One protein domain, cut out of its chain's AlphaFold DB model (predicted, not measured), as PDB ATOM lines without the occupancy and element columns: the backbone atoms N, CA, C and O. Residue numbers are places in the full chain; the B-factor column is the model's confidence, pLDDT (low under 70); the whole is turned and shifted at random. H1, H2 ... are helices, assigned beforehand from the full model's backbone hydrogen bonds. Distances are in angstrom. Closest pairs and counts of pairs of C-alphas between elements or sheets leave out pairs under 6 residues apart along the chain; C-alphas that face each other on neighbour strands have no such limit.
ATOM      1  N   TYR A  24     -67.101   1.796  98.522       95.62
ATOM      2  CA  TYR A  24     -66.165   2.890  98.197       95.62
ATOM      3  C   TYR A  24     -64.678   2.682  98.517       95.62
ATOM      4  O   TYR A  24     -63.868   3.431  97.978       95.62
ATOM      5  N   THR A  25     -64.271   1.653  99.265       95.31
ATOM      6  CA  THR A  25     -62.849   1.437  99.603       95.31
ATOM      7  C   THR A  25     -61.949   1.397  98.365       95.31
ATOM      8  O   THR A  25     -60.951   2.111  98.305       95.31
ATOM      9  N   ARG A  26     -62.339   0.649  97.318       94.00
ATOM     10  CA  ARG A  26     -61.592   0.601  96.045       94.00
ATOM     11  C   ARG A  26     -61.457   1.990  95.403       94.00
ATOM     12  O   ARG A  26     -60.398   2.322  94.885       94.00
ATOM     13  N   GLN A  27     -62.518   2.798  95.427       96.00
ATOM     14  CA  GLN A  27     -62.522   4.135  94.826       96.00
ATOM     15  C   GLN A  27     -61.575   5.082  95.568       96.00
ATOM     16  O   GLN A  27     -60.776   5.760  94.927       96.00
ATOM     17  N   LEU A  28     -61.636   5.085  96.902       96.62
ATOM     18  CA  LEU A  28     -60.800   5.939  97.743       96.62
ATOM     19  C   LEU A  28     -59.319   5.564  97.626       96.62
ATOM     20  O   LEU A  28     -58.500   6.435  97.352       96.62
ATOM     21  N   ILE A  29     -58.982   4.272  97.724       95.88
ATOM     22  CA  ILE A  29     -57.593   3.797  97.587       95.88
ATOM     23  C   ILE A  29     -57.034   4.130  96.198       95.88
ATOM     24  O   ILE A  29     -55.898   4.588  96.079       95.88
ATOM     25  N   ASN A  30     -57.828   3.945  95.139       95.69
ATOM     26  CA  ASN A  30     -57.388   4.274  93.784       95.69
ATOM     27  C   ASN A  30     -57.132   5.776  93.613       95.69
ATOM     28  O   ASN A  30     -56.130   6.144  93.004       95.69
ATOM     29  N   LEU A  31     -58.002   6.636  94.153       97.81
ATOM     30  CA  LEU A  31     -57.820   8.088  94.103       97.81
ATOM     31  C   LEU A  31     -56.578   8.524  94.894       97.81
ATOM     32  O   LEU A  31     -55.740   9.261  94.376       97.81
ATOM     33  N   ALA A  32     -56.420   8.007  96.113       98.06
ATOM     34  CA  ALA A  32     -55.251   8.238  96.952       98.06
ATOM     35  C   ALA A  32     -53.954   7.848  96.229       98.06
ATOM     36  O   ALA A  32     -53.017   8.641  96.151       98.06
ATOM     37  N   ASN A  33     -53.914   6.666  95.605       98.00
ATOM     38  CA  ASN A  33     -52.738   6.211  94.871       98.00
ATOM     39  C   ASN A  33     -52.472   7.001  93.579       98.00
ATOM     40  O   ASN A  33     -51.311   7.190  93.219       98.00
ATOM     41  N   GLN A  34     -53.501   7.507  92.891       97.00
ATOM     42  CA  GLN A  34     -53.309   8.396  91.737       97.00
ATOM     43  C   GLN A  34     -52.585   9.691  92.133       97.00
ATOM     44  O   GLN A  34     -51.673  10.115  91.420       97.00
ATOM     45  N   ASN A  35     -52.936  10.262  93.289       97.31
ATOM     46  CA  ASN A  35     -52.299  11.465  93.825       97.31
ATOM     47  C   ASN A  35     -50.899  11.174  94.391       97.31
ATOM     48  O   ASN A  35     -49.933  11.846  94.033       97.31
ATOM     49  N   ALA A  36     -50.770  10.137  95.225       97.81
ATOM     50  CA  ALA A  36     -49.508   9.738  95.855       97.81
ATOM     51  C   ALA A  36     -48.473   9.193  94.868       97.81
ATOM     52  O   ALA A  36     -47.268   9.237  95.125       97.81
ATOM     53  N   GLN A  37     -48.941   8.637  93.747       97.31
ATOM     54  CA  GLN A  37     -48.119   7.915  92.784       97.31
ATOM     55  C   GLN A  37     -47.320   6.768  93.436       97.31
ATOM     56  O   GLN A  37     -46.170   6.508  93.063       97.31
ATOM     57  N   GLY A  38     -47.928   6.091  94.418       96.94
ATOM     58  CA  GLY A  38     -47.287   5.077  95.261       96.94
ATOM     59  C   GLY A  38     -46.883   3.817  94.501       96.94
ATOM     60  O   GLY A  38     -45.853   3.234  94.800       96.94
ATOM     61  N   THR A  39     -47.618   3.446  93.451       96.38
ATOM     62  CA  THR A  39     -47.317   2.263  92.618       96.38
ATOM     63  C   THR A  39     -46.562   2.595  91.326       96.38
ATOM     64  O   THR A  39     -46.633   1.846  90.351       96.38
ATOM     65  N   ARG A  40     -45.879   3.748  91.245       96.62
ATOM     66  CA  ARG A  40     -45.023   4.058  90.084       96.62
ATOM     67  C   ARG A  40     -43.802   3.130  90.049       96.62
ATOM     68  O   ARG A  40     -43.313   2.762  91.116       96.62
ATOM     69  N   PRO A  41     -43.210   2.887  88.865       97.31
ATOM     70  CA  PRO A  41     -42.032   2.023  88.739       97.31
ATOM     71  C   PRO A  41     -40.846   2.438  89.616       97.31
ATOM     72  O   PRO A  41     -40.134   1.596  90.140       97.31
ATOM     73  N   LYS A  42     -40.679   3.741  89.869       96.56
ATOM     74  CA  LYS A  42     -39.653   4.264  90.789       96.56
ATOM     75  C   LYS A  42     -39.828   3.850  92.261       96.56
ATOM     76  O   LYS A  42     -38.932   4.107  93.052       96.56
ATOM     77  N   VAL A  43     -40.999   3.333  92.649       97.00
ATOM     78  CA  VAL A  43     -41.320   2.919  94.027       97.00
ATOM     79  C   VAL A  43     -41.402   1.399  94.129       97.00
ATOM     80  O   VAL A  43     -40.827   0.826  95.043       97.00
ATOM     81  N   VAL A  44     -42.098   0.757  93.185       97.38
ATOM     82  CA  VAL A  44     -42.392  -0.690  93.231       97.38
ATOM     83  C   VAL A  44     -41.672  -1.508  92.158       97.38
ATOM     84  O   VAL A  44     -41.950  -2.685  91.980       97.38
ATOM     85  N   GLY A  45     -40.770  -0.889  91.400       96.69
ATOM     86  CA  GLY A  45     -40.143  -1.517  90.242       96.69
ATOM     87  C   GLY A  45     -41.068  -1.607  89.024       96.69
ATOM     88  O   GLY A  45     -42.283  -1.389  89.084       96.69
ATOM     89  N   GLN A  46     -40.469  -1.882  87.867       96.69
ATOM     90  CA  GLN A  46     -41.180  -1.992  86.597       96.69
ATOM     91  C   GLN A  46     -41.570  -3.451  86.343       96.69
ATOM     92  O   GLN A  46     -40.740  -4.259  85.939       96.69
ATOM     93  N   MET A  47     -42.849  -3.792  86.533       94.00
ATOM     94  CA  MET A  47     -43.328  -5.186  86.470       94.00
ATOM     95  C   MET A  47     -43.036  -5.888  85.133       94.00
ATOM     96  O   MET A  47     -42.795  -7.091  85.119       94.00
ATOM     97  N   SER A  48     -43.024  -5.153  84.012       93.69
ATOM     98  CA  SER A  48     -42.687  -5.713  82.691       93.69
ATOM     99  C   SER A  48     -41.236  -6.165  82.568       93.69
ATOM    100  O   SER A  48     -40.940  -7.023  81.738       93.69
ATOM    101  N   ASP A  49     -40.353  -5.562  83.356       96.62
ATOM    102  CA  ASP A  49     -38.921  -5.829  83.330       96.62
ATOM    103  C   ASP A  49     -38.609  -6.898  84.379       96.62
ATOM    104  O   ASP A  49     -38.037  -7.931  84.044       96.62
ATOM    105  N   LEU A  50     -39.145  -6.736  85.595       96.56
ATOM    106  CA  LEU A  50     -38.998  -7.693  86.693       96.56
ATOM    107  C   LEU A  50     -39.460  -9.108  86.315       96.56
ATOM    108  O   LEU A  50     -38.784 -10.084  86.629       96.56
ATOM    109  N   ILE A  51     -40.574  -9.246  85.588       93.62
ATOM    110  CA  ILE A  51     -41.063 -10.572  85.177       93.62
ATOM    111  C   ILE A  51     -40.127 -11.281  84.187       93.62
ATOM    112  O   ILE A  51     -40.195 -12.497  84.050       93.62
ATOM    113  N   ARG A  52     -39.250 -10.548  83.488       94.94
ATOM    114  CA  ARG A  52     -38.236 -11.132  82.592       94.94
ATOM    115  C   ARG A  52     -37.004 -11.616  83.351       94.94
ATOM    116  O   ARG A  52     -36.288 -12.470  82.839       94.94
ATOM    117  N   GLU A  53     -36.750 -11.048  84.524       96.31
ATOM    118  CA  GLU A  53     -35.646 -11.428  85.408       96.31
ATOM    119  C   GLU A  53     -36.011 -12.627  86.291       96.31
ATOM    120  O   GLU A  53     -35.140 -13.396  86.694       96.31
ATOM    121  N   PHE A  54     -37.301 -12.816  86.569       96.44
ATOM    122  CA  PHE A  54     -37.785 -13.941  87.352       96.44
ATOM    123  C   PHE A  54     -37.726 -15.264  86.585       96.44
ATOM    124  O   PHE A  54     -38.267 -15.408  85.490       96.44
ATOM    125  N   SER A  55     -37.099 -16.264  87.206       94.56
ATOM    126  CA  SER A  55     -36.892 -17.598  86.635       94.56
ATOM    127  C   SER A  55     -37.794 -18.689  87.225       94.56
ATOM    128  O   SER A  55     -37.675 -19.850  86.829       94.56
ATOM    129  N   GLY A  56     -38.635 -18.355  88.208       94.00
ATOM    130  CA  GLY A  56     -39.559 -19.304  88.830       94.00
ATOM    131  C   GLY A  56     -40.793 -19.577  87.966       94.00
ATOM    132  O   GLY A  56     -40.881 -19.167  86.807       94.00
ATOM    133  N   ARG A  57     -41.748 -20.324  88.521       90.75
ATOM    134  CA  ARG A  57     -42.937 -20.805  87.795       90.75
ATOM    135  C   ARG A  57     -44.251 -20.499  88.498       90.75
ATOM    136  O   ARG A  57     -45.285 -20.500  87.837       90.75
ATOM    137  N   THR A  58     -44.215 -20.274  89.804       90.31
ATOM    138  CA  THR A  58     -45.411 -20.091  90.634       90.31
ATOM    139  C   THR A  58     -45.553 -18.652  91.115       90.31
ATOM    140  O   THR A  58     -44.599 -17.867  91.106       90.31
ATOM    141  N   LEU A  59     -46.772 -18.293  91.521       88.88
ATOM    142  CA  LEU A  59     -47.062 -16.974  92.066       88.88
ATOM    143  C   LEU A  59     -46.391 -16.782  93.435       88.88
ATOM    144  O   LEU A  59     -45.949 -15.679  93.743       88.88
ATOM    145  N   GLU A  60     -46.295 -17.841  94.234       92.12
ATOM    146  CA  GLU A  60     -45.615 -17.862  95.528       92.12
ATOM    147  C   GLU A  60     -44.116 -17.594  95.361       92.12
ATOM    148  O   GLU A  60     -43.585 -16.671  95.974       92.12
ATOM    149  N   GLU A  61     -43.449 -18.311  94.447       95.50
ATOM    150  CA  GLU A  61     -42.034 -18.068  94.130       95.50
ATOM    151  C   GLU A  61     -41.801 -16.632  93.647       95.50
ATOM    152  O   GLU A  61     -40.784 -16.023  93.980       95.50
ATOM    153  N   TRP A  62     -42.735 -16.078  92.866       94.69
ATOM    154  CA  TRP A  62     -42.664 -14.687  92.420       94.69
ATOM    155  C   TRP A  62     -42.758 -13.708  93.590       94.69
ATOM    156  O   TRP A  62     -41.984 -12.753  93.643       94.69
ATOM    157  N   GLN A  63     -43.684 -13.936  94.526       93.88
ATOM    158  CA  GLN A  63     -43.837 -13.099  95.718       93.88
ATOM    159  C   GLN A  63     -42.567 -13.113  96.564       93.88
ATOM    160  O   GLN A  63     -42.044 -12.044  96.877       93.88
ATOM    161  N   ASP A  64     -42.035 -14.297  96.867       97.12
ATOM    162  CA  ASP A  64     -40.818 -14.441  97.666       97.12
ATOM    163  C   ASP A  64     -39.618 -13.788  96.975       97.12
ATOM    164  O   ASP A  64     -38.860 -13.038  97.593       97.12
ATOM    165  N   TRP A  65     -39.448 -14.024  95.673       97.94
ATOM    166  CA  TRP A  65     -38.377 -13.408  94.893       97.94
ATOM    167  C   TRP A  65     -38.480 -11.876  94.894       97.94
ATOM    168  O   TRP A  65     -37.495 -11.189  95.172       97.94
ATOM    169  N   TYR A  66     -39.676 -11.337  94.645       97.81
ATOM    170  CA  TYR A  66     -39.908  -9.895  94.604       97.81
ATOM    171  C   TYR A  66     -39.679  -9.242  95.971       97.81
ATOM    172  O   TYR A  66     -39.002  -8.219  96.049       97.81
ATOM    173  N   LEU A  67     -40.197  -9.834  97.052       97.38
ATOM    174  CA  LEU A  67     -40.050  -9.302  98.411       97.38
ATOM    175  C   LEU A  67     -38.600  -9.354  98.904       97.38
ATOM    176  O   LEU A  67     -38.179  -8.456  99.626       97.38
ATOM    177  N   ASN A  68     -37.818 -10.350  98.478       97.31
ATOM    178  CA  ASN A  68     -36.389 -10.408  98.788       97.31
ATOM    179  C   ASN A  68     -35.582  -9.323  98.054       97.31
ATOM    180  O   ASN A  68     -34.656  -8.757  98.631       97.31
ATOM    181  N   GLN A  69     -35.919  -9.017  96.796       96.19
ATOM    182  CA  GLN A  69     -35.220  -7.987  96.011       96.19
ATOM    183  C   GLN A  69     -35.686  -6.558  96.331       96.19
ATOM    184  O   GLN A  69     -34.908  -5.608  96.243       96.19
ATOM    185  N   HIS A  70     -36.955  -6.397  96.707       96.25
ATOM    186  CA  HIS A  70     -37.603  -5.112  96.956       96.25
ATOM    187  C   HIS A  70     -38.324  -5.085  98.319       96.25
ATOM    188  O   HIS A  70     -39.534  -4.831  98.362       96.25
ATOM    189  N   PRO A  71     -37.609  -5.298  99.441       97.00
ATOM    190  CA  PRO A  71     -38.225  -5.448 100.764       97.00
ATOM    191  C   PRO A  71     -39.040  -4.219 101.189       97.00
ATOM    192  O   PRO A  71     -40.110  -4.348 101.781       97.00
ATOM    193  N   ASP A  72     -38.588  -3.023 100.803       97.19
ATOM    194  CA  ASP A  72     -39.224  -1.762 101.194       97.19
ATOM    195  C   ASP A  72     -40.252  -1.249 100.175       97.19
ATOM    196  O   ASP A  72     -40.932  -0.257 100.429       97.19
ATOM    197  N   ALA A  73     -40.405  -1.891  99.011       97.38
ATOM    198  CA  ALA A  73     -41.262  -1.366  97.946       97.38
ATOM    199  C   ALA A  73     -42.737  -1.265  98.358       97.38
ATOM    200  O   ALA A  73     -43.378  -0.235  98.135       97.38
ATOM    201  N   ILE A  74     -43.282  -2.322  98.972       97.00
ATOM    202  CA  ILE A  74     -44.675  -2.339  99.440       97.00
ATOM    203  C   ILE A  74     -44.866  -1.416 100.655       97.00
ATOM    204  O   ILE A  74     -45.812  -0.623 100.613       97.00
ATOM    205  N   PRO A  75     -44.000  -1.439 101.693       97.88
ATOM    206  CA  PRO A  75     -44.052  -0.459 102.779       97.88
ATOM    207  C   PRO A  75     -44.036   0.992 102.285       97.88
ATOM    208  O   PRO A  75     -44.942   1.755 102.611       97.88
ATOM    209  N   ASN A  76     -43.094   1.352 101.409       97.81
ATOM    210  CA  ASN A  76     -42.965   2.710 100.876       97.81
ATOM    211  C   ASN A  76     -44.177   3.127 100.032       97.81
ATOM    212  O   ASN A  76     -44.622   4.276 100.089       97.81
ATOM    213  N   ALA A  77     -44.718   2.215  99.219       97.94
ATOM    214  CA  ALA A  77     -45.938   2.480  98.464       97.94
ATOM    215  C   ALA A  77     -47.131   2.692  99.406       97.94
ATOM    216  O   ALA A  77     -47.890   3.644  99.229       97.94
ATOM    217  N   THR A  78     -47.265   1.838 100.421       97.38
ATOM    218  CA  THR A  78     -48.329   1.911 101.431       97.38
ATOM    219  C   THR A  78     -48.278   3.226 102.193       97.38
ATOM    220  O   THR A  78     -49.292   3.914 102.265       97.38
ATOM    221  N   GLU A  79     -47.103   3.620 102.689       97.44
ATOM    222  CA  GLU A  79     -46.907   4.880 103.405       97.44
ATOM    223  C   GLU A  79     -47.358   6.061 102.540       97.44
ATOM    224  O   GLU A  79     -48.256   6.811 102.924       97.44
ATOM    225  N   LYS A  80     -46.851   6.151 101.305       96.94
ATOM    226  CA  LYS A  80     -47.231   7.215 100.365       96.94
ATOM    227  C   LYS A  80     -48.732   7.292 100.123       96.94
ATOM    228  O   LYS A  80     -49.286   8.385 100.134       96.94
ATOM    229  N   VAL A  81     -49.386   6.158  99.882       97.88
ATOM    230  CA  VAL A  81     -50.829   6.127  99.605       97.88
ATOM    231  C   VAL A  81     -51.633   6.479 100.855       97.88
ATOM    232  O   VAL A  81     -52.597   7.233 100.754       97.88
ATOM    233  N   SER A  82     -51.225   5.978 102.023       96.06
ATOM    234  CA  SER A  82     -51.932   6.200 103.287       96.06
ATOM    235  C   SER A  82     -51.956   7.669 103.710       96.06
ATOM    236  O   SER A  82     -52.964   8.116 104.229       96.06
ATOM    237  N   THR A  83     -50.917   8.453 103.394       95.31
ATOM    238  CA  THR A  83     -50.888   9.903 103.685       95.31
ATOM    239  C   THR A  83     -51.908  10.741 102.901       95.31
ATOM    240  O   THR A  83     -52.051  11.931 103.171       95.31
ATOM    241  N   MET A  84     -52.606  10.149 101.926       94.19
ATOM    242  CA  MET A  84     -53.624  10.826 101.111       94.19
ATOM    243  C   MET A  84     -55.063  10.587 101.595       94.19
ATOM    244  O   MET A  84     -55.993  11.068 100.943       94.19
TER     245      MET A  84
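What this domain is: This is residues 24 to 84 of the 85 residues of the protein "MjaI restriction endonuclease" of bacterium BMS3Abin03 (UniProt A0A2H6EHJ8). Picture an open loop of five helices: starting with H1 on one side, the printed part runs out through short H2 to H3, turns round, and comes back by H4 and H5 to H1. H1 and H5 make a corner and H2 packs on H5, while H3 and H4, toward the other end, touch no helix. The 61 printed residues, 44 of them in the named helices H1 to H5, are of the class all helix, with no named strand. The whole is only just loose, close to compact, with a radius of gyration of the C-alphas of 13.0 A, and elongated, spanning 36 by 22 by 18 A.

How they stand to each other: Begin with H1, residues 25 to 36, the longest helix. It touches H5, residues 73 to 82, about perpendicular at 78 degrees; look at the closest C-alphas, those of Asn 33 and Val 81, 5.1 A apart. H2, residues 41 to 44, touches H5 too, the C-alphas of Val 44 and Ala 73 being closest at 4.9 A. H2 is close to H3, residues 47 to 53, but not clearly touching: the closest C-alphas, of Pro 41 and Met 47, are 7.7 A apart. H4, residues 59 to 69, is only just apart from H3, closest 8.3 A, and only just apart from H5, closest 8.0 A. In H1, H4 and H5 every O i to N i+4 pair is within hydrogen-bond range; in H3 2 of 3 are, and H2 is too short for such a pair.

Where its parts are: Find C-alpha 25 at (-62.849, 1.437, 99.603); from there H1 runs 16.2 A to C-alpha 36. H4 starts at C-alpha 59, (-47.062, -16.974, 92.066), and is 15.4 A long. H5, 14.1 A, ends at C-alpha 82, (-51.932, 6.200, 103.287). H3 measures 10.0 A and H2 5.3 A.

The domain as a whole: Look for the two C-alphas farthest apart at Tyr 24 and Ser 55, 37.6 A. The four links between the helices are tight. The printed part has no cut, and no printed residue has a pLDDT under 70.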